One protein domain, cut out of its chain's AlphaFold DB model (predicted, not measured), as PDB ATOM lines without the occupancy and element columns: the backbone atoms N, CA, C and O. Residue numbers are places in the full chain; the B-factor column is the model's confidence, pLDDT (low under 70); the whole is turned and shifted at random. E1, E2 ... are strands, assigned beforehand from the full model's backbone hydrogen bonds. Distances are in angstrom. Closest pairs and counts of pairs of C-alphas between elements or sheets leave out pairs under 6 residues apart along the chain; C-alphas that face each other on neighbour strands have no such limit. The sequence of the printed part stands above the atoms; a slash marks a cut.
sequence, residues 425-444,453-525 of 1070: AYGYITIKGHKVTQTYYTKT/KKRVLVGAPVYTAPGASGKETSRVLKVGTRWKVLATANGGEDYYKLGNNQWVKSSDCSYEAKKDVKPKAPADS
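What this domain is: This is residues 425 to 444 and 453 to 525 of the 1070 residues of the protein "Phage minor structural protein, N-domain protein" of Lactobacillus saniviri JCM 17471 = DSM 24301 (UniProt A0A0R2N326). Two small sheets, E5 E1 E9 and E6 E7 E8, are packed partly face to face with their strands crossed, and the second half of E3 with E4 packs beside E8 to complete the body. From that body a two-stranded arm, E2 with residues 453 to 458 of E3, reaches away along the longest axis. The printed part has 93 residues, no named helix and nine strands, E1 to E9 in order, and its class is all strand. Three antiparallel sheets have the orders E5 - E1 - E9, E2 - E3 - E4 and E6 - E7 - E8. The whole is compact, with a radius of gyration of the C-alphas of 14.0 A, yet elongated in outline, spanning 55 by 30 by 21 A.

Where its parts are: E1, residues 426 to 431, begins with C-alpha 426 at (-48.611, 18.937, 109.341) and is 16.0 A long. E2, residues 435 to 442, is 22.0 A long and ends with C-alpha 442 at (-87.333, 16.845, 102.889). E3, residues 453 to 463, measures 20.9 A and bends by 106 degrees at residue 459. E4, residues 472 to 478, measures 15.4 A. E5, residues 482 to 485, runs on into E6, residues 487 to 490, across a break of 1 residue, at 79 degrees. E7, residues 494 to 499, measures 15.8 A, and E8 is residues 502 to 505. E9, residues 517 to 520, ends with C-alpha 520 at (-46.279, 21.382, 113.835).

How they stand to each other: The sheets E5 E1 E9 and E6 E7 E8 form a sandwich, two sheets face to face, with strands at 87 degrees to each other. The closest C-alphas of E5 and E7 are those of Val 485 and Leu 498, 5.2 A apart. In the first sheet, N 483 and O 429 of E5 and E1 are 2.9 A apart, and N 428 and O 517 of E1 and E9 are 2.9 A apart. E6, E7 and E8 form a meander, each strand the antiparallel neighbour of the one before, with N 495 and O 489 2.8 A apart and N 496 and O 504 2.8 A apart. The closest C-alphas of E3 and E8 are those of Tyr 463 and Trp 503, at 4.9 A. The hairpin E3 and E4 has N 473 and O 462 2.8 A apart. The pairing of E3 is staggered: residues 453 to 458 pair with E2, where N 455 and O 438 are 2.8 A apart, and residues 459 to 463 with E4. E2 is apart from E8.

The domain as a whole: The C-alphas of Thr 444 and Asp 524, the two farthest apart, are 55.4 A from each other. Residues 445 to 452 are not printed, and C-alphas 444 and 453 are 13.4 A apart across this cut. The link from E8 to E9 is long, with 11 residues. The mean pLDDT of the printed part is 78.1; 19 residues are under 70, among them residues 439 to 444 and 521 to 525.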
ATOM      1  N   ALA A 425     -48.869  23.595 108.433       75.12
ATOM      2  CA  ALA A 425     -48.635  22.756 109.599       75.12
ATOM      3  C   ALA A 425     -49.141  21.338 109.335       75.12
ATOM      4  O   ALA A 425     -50.303  21.137 108.966       75.12
ATOM      5  N   TYR A 426     -48.278  20.344 109.547       79.75
ATOM      6  CA  TYR A 426     -48.611  18.937 109.341       79.75
ATOM      7  C   TYR A 426     -48.759  18.199 110.666       79.75
ATOM      8  O   TYR A 426     -48.016  18.405 111.622       79.75
ATOM      9  N   GLY A 427     -49.751  17.315 110.701       83.88
ATOM     10  CA  GLY A 427     -50.072  16.489 111.854       83.88
ATOM     11  C   GLY A 427     -51.183  15.500 111.529       83.88
ATOM     12  O   GLY A 427     -51.710  15.470 110.413       83.88
ATOM     13  N   TYR A 428     -51.560  14.708 112.523       85.25
ATOM     14  CA  TYR A 428     -52.694  13.794 112.461       85.25
ATOM     15  C   TYR A 428     -53.522  13.950 113.729       85.25
ATOM     16  O   TYR A 428     -52.974  13.900 114.827       85.25
ATOM     17  N   ILE A 429     -54.827  14.134 113.560       87.19
ATOM     18  CA  ILE A 429     -55.774  14.383 114.649       87.19
ATOM     19  C   ILE A 429     -56.927  13.384 114.602       87.19
ATOM     20  O   ILE A 429     -57.372  12.999 113.518       87.19
ATOM     21  N   THR A 430     -57.469  13.034 115.765       88.81
ATOM     22  CA  THR A 430     -58.680  12.213 115.895       88.81
ATOM     23  C   THR A 430     -59.862  13.064 116.362       88.81
ATOM     24  O   THR A 430     -59.749  13.834 117.312       88.81
ATOM     25  N   ILE A 431     -61.020  12.938 115.712       89.88
ATOM     26  CA  ILE A 431     -62.203  13.765 116.001       89.88
ATOM     27  C   ILE A 431     -62.873  13.380 117.336       89.88
ATOM     28  O   ILE A 431     -63.183  12.207 117.566       89.88
ATOM     29  N   LYS A 432     -63.135  14.380 118.191       83.06
ATOM     30  CA  LYS A 432     -63.818  14.272 119.496       83.06
ATOM     31  C   LYS A 432     -65.351  14.328 119.364       83.06
ATOM     32  O   LYS A 432     -65.916  14.622 118.312       83.06
ATOM     33  N   GLY A 433     -66.041  14.026 120.464       64.94
ATOM     34  CA  GLY A 433     -67.502  13.928 120.543       64.94
ATOM     35  C   GLY A 433     -68.260  15.250 120.723       64.94
ATOM     36  O   GLY A 433     -68.927  15.421 121.740       64.94
ATOM     37  N   HIS A 434     -68.218  16.163 119.748       73.88
ATOM     38  CA  HIS A 434     -69.042  17.387 119.757       73.88
ATOM     39  C   HIS A 434     -70.496  17.096 119.318       73.88
ATOM     40  O   HIS A 434     -70.701  16.346 118.367       73.88
ATOM     41  N   LYS A 435     -71.527  17.675 119.961       74.69
ATOM     42  CA  LYS A 435     -72.952  17.495 119.581       74.69
ATOM     43  C   LYS A 435     -73.430  18.558 118.576       74.69
ATOM     44  O   LYS A 435     -73.862  19.637 118.968       74.69
ATOM     45  N   VAL A 436     -73.418  18.242 117.280       72.50
ATOM     46  CA  VAL A 436     -73.823  19.160 116.194       72.50
ATOM     47  C   VAL A 436     -75.311  19.005 115.868       72.50
ATOM     48  O   VAL A 436     -75.770  17.907 115.551       72.50
ATOM     49  N   THR A 437     -76.082  20.098 115.882       75.62
ATOM     50  CA  THR A 437     -77.523  20.081 115.543       75.62
ATOM     51  C   THR A 437     -77.774  20.599 114.127       75.62
ATOM     52  O   THR A 437     -78.094  21.769 113.917       75.62
ATOM     53  N   GLN A 438     -77.678  19.713 113.136       70.56
ATOM     54  CA  GLN A 438     -77.942  20.071 111.743       70.56
ATOM     55  C   GLN A 438     -79.436  20.173 111.429       70.56
ATOM     56  O   GLN A 438     -80.256  19.379 111.892       70.56
ATOM     57  N   THR A 439     -79.780  21.109 110.547       68.56
ATOM     58  CA  THR A 439     -81.120  21.231 109.959       68.56
ATOM     59  C   THR A 439     -81.112  20.735 108.515       68.56
ATOM     60  O   THR A 439     -80.225  21.093 107.746       68.56
ATOM     61  N   TYR A 440     -82.115  19.946 108.128       65.56
ATOM     62  CA  TYR A 440     -82.300  19.452 106.765       65.56
ATOM     63  C   TYR A 440     -83.761  19.572 106.310       65.56
ATOM     64  O   TYR A 440     -84.685  19.708 107.116       65.56
ATOM     65  N   TYR A 441     -83.958  19.532 104.993       63.53
ATOM     66  CA  TYR A 441     -85.245  19.738 104.335       63.53
ATOM     67  C   TYR A 441     -85.611  18.516 103.490       63.53
ATOM     68  O   TYR A 441     -84.819  18.077 102.657       63.53
ATOM     69  N   THR A 442     -86.812  17.970 103.685       56.44
ATOM     70  CA  THR A 442     -87.333  16.845 102.889       56.44
ATOM     71  C   THR A 442     -88.295  17.337 101.810       56.44
ATOM     72  O   THR A 442     -89.235  18.067 102.124       56.44
ATOM     73  N   LYS A 443     -88.109  16.888 100.560       52.94
ATOM     74  CA  LYS A 443     -89.057  17.116  99.456       52.94
ATOM     75  C   LYS A 443     -90.073  15.972  99.373       52.94
ATOM     76  O   LYS A 443     -89.683  14.819  99.216       52.94
ATOM     77  N   THR A 444     -91.360  16.293  99.404       54.59
ATOM     78  CA  THR A 444     -92.458  15.407  98.978       54.59
ATOM     79  C   THR A 444     -92.748  15.588  97.479       54.59
ATOM     80  O   THR A 444     -92.374  16.598  96.874       54.59
ATOM     81  N   LYS A 453     -86.639  19.743 109.325       65.94
ATOM     82  CA  LYS A 453     -86.286  18.770 110.377       65.94
ATOM     83  C   LYS A 453     -84.886  19.036 110.933       65.94
ATOM     84  O   LYS A 453     -83.970  19.382 110.192       65.94
ATOM     85  N   LYS A 454     -84.710  18.855 112.244       69.88
ATOM     86  CA  LYS A 454     -83.398  18.857 112.910       69.88
ATOM     87  C   LYS A 454     -82.933  17.418 113.142       69.88
ATOM     88  O   LYS A 454     -83.752  16.552 113.434       69.88
ATOM     89  N   ARG A 455     -81.625  17.179 113.047       73.56
ATOM     90  CA  ARG A 455     -80.944  15.951 113.482       73.56
ATOM     91  C   ARG A 455     -79.755  16.327 114.359       73.56
ATOM     92  O   ARG A 455     -79.034  17.266 114.029       73.56
ATOM     93  N   VAL A 456     -79.541  15.592 115.446       77.50
ATOM     94  CA  VAL A 456     -78.316  15.708 116.244       77.50
ATOM     95  C   VAL A 456     -77.328  14.663 115.734       77.50
ATOM     96  O   VAL A 456     -77.675  13.494 115.585       77.50
ATOM     97  N   LEU A 457     -76.113  15.102 115.431       78.94
ATOM     98  CA  LEU A 457     -74.968  14.277 115.064       78.94
ATOM     99  C   LEU A 457     -73.890  14.441 116.139       78.94
ATOM    100  O   LEU A 457     -73.873  15.446 116.850       78.94
ATOM    101  N   VAL A 458     -72.986  13.468 116.250       79.56
ATOM    102  CA  VAL A 458     -71.839  13.555 117.164       79.56
ATOM    103  C   VAL A 458     -70.540  13.457 116.362       79.56
ATOM    104  O   VAL A 458     -70.361  12.512 115.590       79.56
ATOM    105  N   GLY A 459     -69.664  14.450 116.518       85.81
ATOM    106  CA  GLY A 459     -68.452  14.643 115.720       85.81
ATOM    107  C   GLY A 459     -68.215  16.111 115.334       85.81
ATOM    108  O   GLY A 459     -69.044  16.965 115.635       85.81
ATOM    109  N   ALA A 460     -67.102  16.414 114.663       88.31
ATOM    110  CA  ALA A 460     -66.717  17.789 114.322       88.31
ATOM    111  C   ALA A 460     -67.471  18.327 113.085       88.31
ATOM    112  O   ALA A 460     -67.459  17.664 112.038       88.31
ATOM    113  N   PRO A 461     -68.100  19.515 113.151       87.62
ATOM    114  CA  PRO A 461     -68.671  20.183 111.986       87.62
ATOM    115  C   PRO A 461     -67.564  20.740 111.077       87.62
ATOM    116  O   PRO A 461     -66.565  21.277 111.554       87.62
ATOM    117  N   VAL A 462     -67.733  20.617 109.756       88.31
ATOM    118  CA  VAL A 462     -66.754  21.118 108.774       88.31
ATOM    119  C   VAL A 462     -67.168  22.494 108.262       88.31
ATOM    120  O   VAL A 462     -68.258  22.646 107.707       88.31
ATOM    121  N   TYR A 463     -66.279  23.475 108.387       87.75
ATOM    122  CA  TYR A 463     -66.445  24.855 107.934       87.75
ATOM    123  C   TYR A 463     -65.722  25.116 106.608       87.75
ATOM    124  O   TYR A 463     -64.718  24.482 106.280       87.75
ATOM    125  N   THR A 464     -66.231  26.091 105.857       84.38
ATOM    126  CA  THR A 464     -65.659  26.538 104.572       84.38
ATOM    127  C   THR A 464     -64.405  27.408 104.714       84.38
ATOM    128  O   THR A 464     -63.559  27.391 103.823       84.38
ATOM    129  N   ALA A 465     -64.262  28.115 105.837       82.00
ATOM    130  CA  ALA A 465     -63.111  28.935 106.226       82.00
ATOM    131  C   ALA A 465     -62.990  28.958 107.771       82.00
ATOM    132  O   ALA A 465     -63.931  28.510 108.437       82.00
ATOM    133  N   PRO A 466     -61.882  29.458 108.347       82.44
ATOM    134  CA  PRO A 466     -61.775  29.763 109.776       82.44
ATOM    135  C   PRO A 466     -62.710  30.900 110.224       82.44
ATOM    136  O   PRO A 466     -63.186  31.698 109.417       82.44
ATOM    137  N   GLY A 467     -62.932  31.000 111.536       75.56
ATOM    138  CA  GLY A 467     -63.558  32.157 112.182       75.56
ATOM    139  C   GLY A 467     -64.955  32.535 111.672       75.56
ATOM    140  O   GLY A 467     -65.725  31.713 111.174       75.56
ATOM    141  N   ALA A 468     -65.301  33.819 111.815       68.62
ATOM    142  CA  ALA A 468     -66.639  34.346 111.524       68.62
ATOM    143  C   ALA A 468     -67.010  34.391 110.025       68.62
ATOM    144  O   ALA A 468     -68.188  34.530 109.693       68.62
ATOM    145  N   SER A 469     -66.034  34.272 109.116       66.38
ATOM    146  CA  SER A 469     -66.272  34.151 107.670       66.38
ATOM    147  C   SER A 469     -66.598  32.706 107.247       66.38
ATOM    148  O   SER A 469     -67.220  32.487 106.201       66.38
ATOM    149  N   GLY A 470     -66.257  31.720 108.084       75.12
ATOM    150  CA  GLY A 470     -66.535  30.302 107.890       75.12
ATOM    151  C   GLY A 470     -68.010  29.923 108.014       75.12
ATOM    152  O   GLY A 470     -68.575  29.868 109.104       75.12
ATOM    153  N   LYS A 471     -68.638  29.538 106.898       81.38
ATOM    154  CA  LYS A 471     -69.966  28.899 106.913       81.38
ATOM    155  C   LYS A 471     -69.828  27.404 107.197       81.38
ATOM    156  O   LYS A 471     -69.037  26.734 106.524       81.38
ATOM    157  N   GLU A 472     -70.614  26.891 108.146       81.94
ATOM    158  CA  GLU A 472     -70.765  25.451 108.396       81.94
ATOM    159  C   GLU A 472     -71.317  24.757 107.139       81.94
ATOM    160  O   GLU A 472     -72.247  25.246 106.492       81.94
ATOM    161  N   THR A 473     -70.739  23.615 106.778       83.38
ATOM    162  CA  THR A 473     -71.214  22.768 105.679       83.38
ATOM    163  C   THR A 473     -72.208  21.718 106.179       83.38
ATOM    164  O   THR A 473     -72.339  21.449 107.368       83.38
ATOM    165  N   SER A 474     -72.873  21.017 105.259       79.56
ATOM    166  CA  SER A 474     -73.716  19.863 105.599       79.56
ATOM    167  C   SER A 474     -72.937  18.629 106.097       79.56
ATOM    168  O   SER A 474     -73.558  17.603 106.391       79.56
ATOM    169  N   ARG A 475     -71.605  18.699 106.244       85.31
ATOM    170  CA  ARG A 475     -70.732  17.583 106.628       85.31
ATOM    171  C   ARG A 475     -70.264  17.690 108.084       85.31
ATOM    172  O   ARG A 475     -69.661  18.679 108.484       85.31
ATOM    173  N   VAL A 476     -70.474  16.607 108.830       85.75
ATOM    174  CA  VAL A 476     -69.889  16.358 110.158       85.75
ATOM    175  C   VAL A 476     -68.959  15.150 110.043       85.75
ATOM    176  O   VAL A 476     -69.328  14.147 109.427       85.75
ATOM    177  N   LEU A 477     -67.754  15.237 110.600       88.75
ATOM    178  CA  LEU A 477     -66.794  14.133 110.654       88.75
ATOM    179  C   LEU A 477     -67.087  13.275 111.886       88.75
ATOM    180  O   LEU A 477     -67.198  13.810 112.984       88.75
ATOM    181  N   LYS A 478     -67.226  11.955 111.723       85.81
ATOM    182  CA  LYS A 478     -67.592  11.051 112.829       85.81
ATOM    183  C   LYS A 478     -66.512  11.030 113.920       85.81
ATOM    184  O   LYS A 478     -65.320  11.034 113.604       85.81
ATOM    185  N   VAL A 479     -66.935  10.919 115.180       87.19
ATOM    186  CA  VAL A 479     -66.046  10.666 116.334       87.19
ATOM    187  C   VAL A 479     -65.121   9.480 116.052       87.19
ATOM    188  O   VAL A 479     -65.542   8.504 115.431       87.19
ATOM    189  N   GLY A 480     -63.862   9.569 116.479       80.44
ATOM    190  CA  GLY A 480     -62.872   8.506 116.287       80.44
ATOM    191  C   GLY A 480     -62.315   8.393 114.863       80.44
ATOM    192  O   GLY A 480     -61.395   7.611 114.642       80.44
ATOM    193  N   THR A 481     -62.808   9.173 113.890       87.19
ATOM    194  CA  THR A 481     -62.141   9.262 112.579       87.19
ATOM    195  C   THR A 481     -60.885  10.123 112.679       87.19
ATOM    196  O   THR A 481     -60.888  11.167 113.334       87.19
ATOM    197  N   ARG A 482     -59.810   9.670 112.029       86.31
ATOM    198  CA  ARG A 482     -58.483  10.292 112.063       86.31
ATOM    199  C   ARG A 482     -58.183  10.983 110.734       86.31
ATOM    200  O   ARG A 482     -58.375  10.385 109.678       86.31
ATOM    201  N   TRP A 483     -57.717  12.227 110.792       87.31
ATOM    202  CA  TRP A 483     -57.522  13.102 109.631       87.31
ATOM    203  C   TRP A 483     -56.115  13.705 109.621       87.31
ATOM    204  O   TRP A 483     -55.551  13.989 110.677       87.31
ATOM    205  N   LYS A 484     -55.550  13.906 108.424       87.44
ATOM    206  CA  LYS A 484     -54.296  14.650 108.239       87.44
ATOM    207  C   LYS A 484     -54.593  16.149 108.294       87.44
ATOM    208  O   LYS A 484     -55.473  16.619 107.576       87.44
ATOM    209  N   VAL A 485     -53.841  16.884 109.110       87.25
ATOM    210  CA  VAL A 485     -53.833  18.353 109.105       87.25
ATOM    211  C   VAL A 485     -52.857  18.845 108.038       87.25
ATOM    212  O   VAL A 485     -51.791  18.256 107.847       87.25
ATOM    213  N   LEU A 486     -53.264  19.888 107.315       81.81
ATOM    214  CA  LEU A 486     -52.526  20.496 106.205       81.81
ATOM    215  C   LEU A 486     -52.074  21.936 106.504       81.81
ATOM    216  O   LEU A 486     -51.126  22.408 105.884       81.81
ATOM    217  N   ALA A 487     -52.777  22.628 107.403       82.44
ATOM    218  CA  ALA A 487     -52.474  23.974 107.880       82.44
ATOM    219  C   ALA A 487     -53.221  24.266 109.193       82.44
ATOM    220  O   ALA A 487     -54.251  23.642 109.484       82.44
ATOM    221  N   THR A 488     -52.734  25.254 109.934       84.75
ATOM    222  CA  THR A 488     -53.386  25.900 111.083       84.75
ATOM    223  C   THR A 488     -53.837  27.307 110.702       84.75
ATOM    224  O   THR A 488     -53.233  27.921 109.834       84.75
ATOM    225  N   ALA A 489     -54.893  27.826 111.325       83.88
ATOM    226  CA  ALA A 489     -55.284  29.231 111.201       83.88
ATOM    227  C   ALA A 489     -56.024  29.687 112.460       83.88
ATOM    228  O   ALA A 489     -56.902  28.963 112.938       83.88
ATOM    229  N   ASN A 490     -55.733  30.887 112.959       78.12
ATOM    230  CA  ASN A 490     -56.536  31.514 114.007       78.12
ATOM    231  C   ASN A 490     -57.579  32.455 113.379       78.12
ATOM    232  O   ASN A 490     -57.274  33.212 112.460       78.12
ATOM    233  N   GLY A 491     -58.819  32.384 113.865       65.06
ATOM    234  CA  GLY A 491     -59.929  33.253 113.455       65.06
ATOM    235  C   GLY A 491     -60.770  33.727 114.644       65.06
ATOM    236  O   GLY A 491     -61.999  33.780 114.543       65.06
ATOM    237  N   GLY A 492     -60.124  33.965 115.792       69.19
ATOM    238  CA  GLY A 492     -60.747  34.146 117.114       69.19
ATOM    239  C   GLY A 492     -60.855  32.847 117.930       69.19
ATOM    240  O   GLY A 492     -61.005  32.886 119.146       69.19
ATOM    241  N   GLU A 493     -60.718  31.705 117.259       77.12
ATOM    242  CA  GLU A 493     -60.393  30.380 117.795       77.12
ATOM    243  C   GLU A 493     -59.451  29.698 116.781       77.12
ATOM    244  O   GLU A 493     -59.402  30.117 115.619       77.12
ATOM    245  N   ASP A 494     -58.735  28.642 117.179       85.62
ATOM    246  CA  ASP A 494     -57.858  27.894 116.266       85.62
ATOM    247  C   ASP A 494     -58.634  26.878 115.410       85.62
ATOM    248  O   ASP A 494     -59.454  26.099 115.907       85.62
ATOM    249  N   TYR A 495     -58.307  26.825 114.119       88.38
ATOM    250  CA  TYR A 495     -58.861  25.889 113.146       88.38
ATOM    251  C   TYR A 495     -57.762  25.049 112.479       88.38
ATOM    252  O   TYR A 495     -56.682  25.540 112.147       88.38
ATOM    253  N   TYR A 496     -58.078  23.781 112.206       89.69
ATOM    254  CA  TYR A 496     -57.239  22.851 111.448       89.69
ATOM    255  C   TYR A 496     -57.806  22.621 110.044       89.69
ATOM    256  O   TYR A 496     -58.981  22.280 109.878       89.69
ATOM    257  N   LYS A 497     -56.958  22.770 109.022       89.12
ATOM    258  CA  LYS A 497     -57.286  22.530 107.610       89.12
ATOM    259  C   LYS A 497     -57.132  21.053 107.275       89.12
ATOM    260  O   LYS A 497     -56.042  20.502 107.420       89.12
ATOM    261  N   LEU A 498     -58.197  20.428 106.780       87.31
ATOM    262  CA  LEU A 498     -58.225  19.005 106.402       87.31
ATOM    263  C   LEU A 498     -58.357  18.792 104.885       87.31
ATOM    264  O   LEU A 498     -58.286  17.666 104.399       87.31
ATOM    265  N   GLY A 499     -58.567  19.870 104.126       78.62
ATOM    266  CA  GLY A 499     -58.683  19.861 102.671       78.62
ATOM    267  C   GLY A 499     -59.077  21.233 102.127       78.62
ATOM    268  O   GLY A 499     -59.242  22.192 102.883       78.62
ATOM    269  N   ASN A 500     -59.259  21.335 100.808       78.56
ATOM    270  CA  ASN A 500     -59.736  22.572 100.188       78.56
ATOM    271  C   ASN A 500     -61.140  22.931 100.717       78.56
ATOM    272  O   ASN A 500     -62.033  22.077 100.702       78.56
ATOM    273  N   ASN A 501     -61.305  24.167 101.201       78.62
ATOM    274  CA  ASN A 501     -62.498  24.688 101.888       78.62
ATOM    275  C   ASN A 501     -63.063  23.745 102.978       78.62
ATOM    276  O   ASN A 501     -64.280  23.608 103.112       78.62
ATOM    277  N   GLN A 502     -62.186  23.054 103.718       87.38
ATOM    278  CA  GLN A 502     -62.551  22.091 104.764       87.38
ATOM    279  C   GLN A 502     -61.721  22.329 106.026       87.38
ATOM    280  O   GLN A 502     -60.570  21.895 106.123       87.38
ATOM    281  N   TRP A 503     -62.343  22.992 106.995       89.06
ATOM    282  CA  TRP A 503     -61.761  23.371 108.280       89.06
ATOM    283  C   TRP A 503     -62.563  22.777 109.437       89.06
ATOM    284  O   TRP A 503     -63.782  22.658 109.342       89.06
ATOM    285  N   VAL A 504     -61.902  22.443 110.541       89.75
ATOM    286  CA  VAL A 504     -62.544  22.050 111.811       89.75
ATOM    287  C   VAL A 504     -61.943  22.851 112.961       89.75
ATOM    288  O   VAL A 504     -60.780  23.240 112.883       89.75
ATOM    289  N   LYS A 505     -62.712  23.092 114.027       89.25
ATOM    290  CA  LYS A 505     -62.202  23.745 115.241       89.25
ATOM    291  C   LYS A 505     -61.221  22.834 115.979       89.25
ATOM    292  O   LYS A 505     -61.445  21.624 116.067       89.25
ATOM    293  N   SER A 506     -60.177  23.408 116.573       86.94
ATOM    294  CA  SER A 506     -59.212  22.664 117.392       86.94
ATOM    295  C   SER A 506     -59.858  22.010 118.623       86.94
ATOM    296  O   SER A 506     -59.469  20.902 118.999       86.94
ATOM    297  N   SER A 507     -60.901  22.638 119.185       86.44
ATOM    298  CA  SER A 507     -61.720  22.132 120.298       86.44
ATOM    299  C   SER A 507     -62.287  20.735 120.048       86.44
ATOM    300  O   SER A 507     -62.332  19.892 120.947       86.44
ATOM    301  N   ASP A 508     -62.687  20.469 118.804       87.94
ATOM    302  CA  ASP A 508     -63.415  19.263 118.408       87.94
ATOM    303  C   ASP A 508     -62.457  18.127 118.008       87.94
ATOM    304  O   ASP A 508     -62.868  17.101 117.460       87.94
ATOM    305  N   CYS A 509     -61.163  18.302 118.295       86.38
ATOM    306  CA  CYS A 509     -60.068  17.461 117.836       86.38
ATOM    307  C   CYS A 509     -59.184  16.990 119.000       86.38
ATOM    308  O   CYS A 509     -59.015  17.672 120.012       86.38
ATOM    309  N   SER A 510     -58.610  15.800 118.858       80.75
ATOM    310  CA  SER A 510     -57.682  15.170 119.798       80.75
ATOM    311  C   SER A 510     -56.321  14.939 119.154       80.75
ATOM    312  O   SER A 510     -56.231  14.776 117.937       80.75
ATOM    313  N   TYR A 511     -55.291  14.877 119.993       77.19
ATOM    314  CA  TYR A 511     -53.940  14.432 119.645       77.19
ATOM    315  C   TYR A 511     -53.439  13.305 120.577       77.19
ATOM    316  O   TYR A 511     -52.277  12.929 120.510       77.19
ATOM    317  N   GLU A 512     -54.321  12.751 121.423       74.50
ATOM    318  CA  GLU A 512     -53.987  11.765 122.471       74.50
ATOM    319  C   GLU A 512     -54.011  10.295 121.995       74.50
ATOM    320  O   GLU A 512     -53.711   9.378 122.758       74.50
ATOM    321  N   ALA A 513     -54.423  10.016 120.751       73.56
ATOM    322  CA  ALA A 513     -54.424   8.644 120.242       73.56
ATOM    323  C   ALA A 513     -52.994   8.198 119.888       73.56
ATOM    324  O   ALA A 513     -52.221   8.979 119.346       73.56
ATOM    325  N   LYS A 514     -52.654   6.913 120.081       70.94
ATOM    326  CA  LYS A 514     -51.283   6.351 119.937       70.94
ATOM    327  C   LYS A 514     -50.571   6.583 118.579       70.94
ATOM    328  O   LYS A 514     -49.395   6.261 118.449       70.94
ATOM    329  N   LYS A 515     -51.258   7.096 117.553       69.62
ATOM    330  CA  LYS A 515     -50.659   7.485 116.259       69.62
ATOM    331  C   LYS A 515     -50.881   8.959 115.898       69.62
ATOM    332  O   LYS A 515     -50.477   9.370 114.813       69.62
ATOM    333  N   ASP A 516     -51.573   9.740 116.716       81.56
ATOM    334  CA  ASP A 516     -51.789  11.155 116.433       81.56
ATOM    335  C   ASP A 516     -50.500  11.956 116.615       81.56
ATOM    336  O   ASP A 516     -49.566  11.554 117.304       81.56
ATOM    337  N   VAL A 517     -50.435  13.077 115.906       81.00
ATOM    338  CA  VAL A 517     -49.282  13.971 115.864       81.00
ATOM    339  C   VAL A 517     -49.852  15.375 115.933       81.00
ATOM    340  O   VAL A 517     -50.479  15.826 114.969       81.00
ATOM    341  N   LYS A 518     -49.667  16.056 117.072       79.38
ATOM    342  CA  LYS A 518     -50.061  17.463 117.229       79.38
ATOM    343  C   LYS A 518     -49.468  18.268 116.061       79.38
ATOM    344  O   LYS A 518     -48.265  18.132 115.833       79.38
ATOM    345  N   PRO A 519     -50.265  19.068 115.326       82.19
ATOM    346  CA  PRO A 519     -49.762  19.823 114.186       82.19
ATOM    347  C   PRO A 519     -48.548  20.675 114.557       82.19
ATOM    348  O   PRO A 519     -48.575  21.404 115.550       82.19
ATOM    349  N   LYS A 520     -47.489  20.558 113.757       72.50
ATOM    350  CA  LYS A 520     -46.279  21.382 113.835       72.50
ATOM    351  C   LYS A 520     -46.008  21.998 112.466       72.50
ATOM    352  O   LYS A 520     -46.330  21.386 111.444       72.50
ATOM    353  N   ALA A 521     -45.376  23.168 112.452       67.06
ATOM    354  CA  ALA A 521     -44.700  23.648 111.253       67.06
ATOM    355  C   ALA A 521     -43.669  22.587 110.798       67.06
ATOM    356  O   ALA A 521     -43.011  21.989 111.659       67.06
ATOM    357  N   PRO A 522     -43.544  22.298 109.490       60.19
ATOM    358  CA  PRO A 522     -42.474  21.443 108.982       60.19
ATOM    359  C   PRO A 522     -41.100  22.030 109.332       60.19
ATOM    360  O   PRO A 522     -40.927  23.241 109.244       60.19
ATOM    361  N   ALA A 523     -40.125  21.184 109.683       47.38
ATOM    362  CA  ALA A 523     -38.753  21.638 109.938       47.38
ATOM    363  C   ALA A 523     -38.115  22.278 108.685       47.38
ATOM    364  O   ALA A 523     -37.389  23.259 108.797       47.38
ATOM    365  N   ASP A 524     -38.475  21.772 107.501       46.41
ATOM    366  CA  ASP A 524     -37.989  22.216 106.189       46.41
ATOM    367  C   ASP A 524     -39.044  23.025 105.401       46.41
ATOM    368  O   ASP A 524     -39.140  22.921 104.176       46.41
ATOM    369  N   SER A 525     -39.912  23.785 106.083       38.53
ATOM    370  CA  SER A 525     -41.103  24.402 105.462       38.53
ATOM    371  C   SER A 525     -40.809  25.344 104.288       38.53
ATOM    372  O   SER A 525     -41.643  25.450 103.391       38.53
TER     373      SER A 525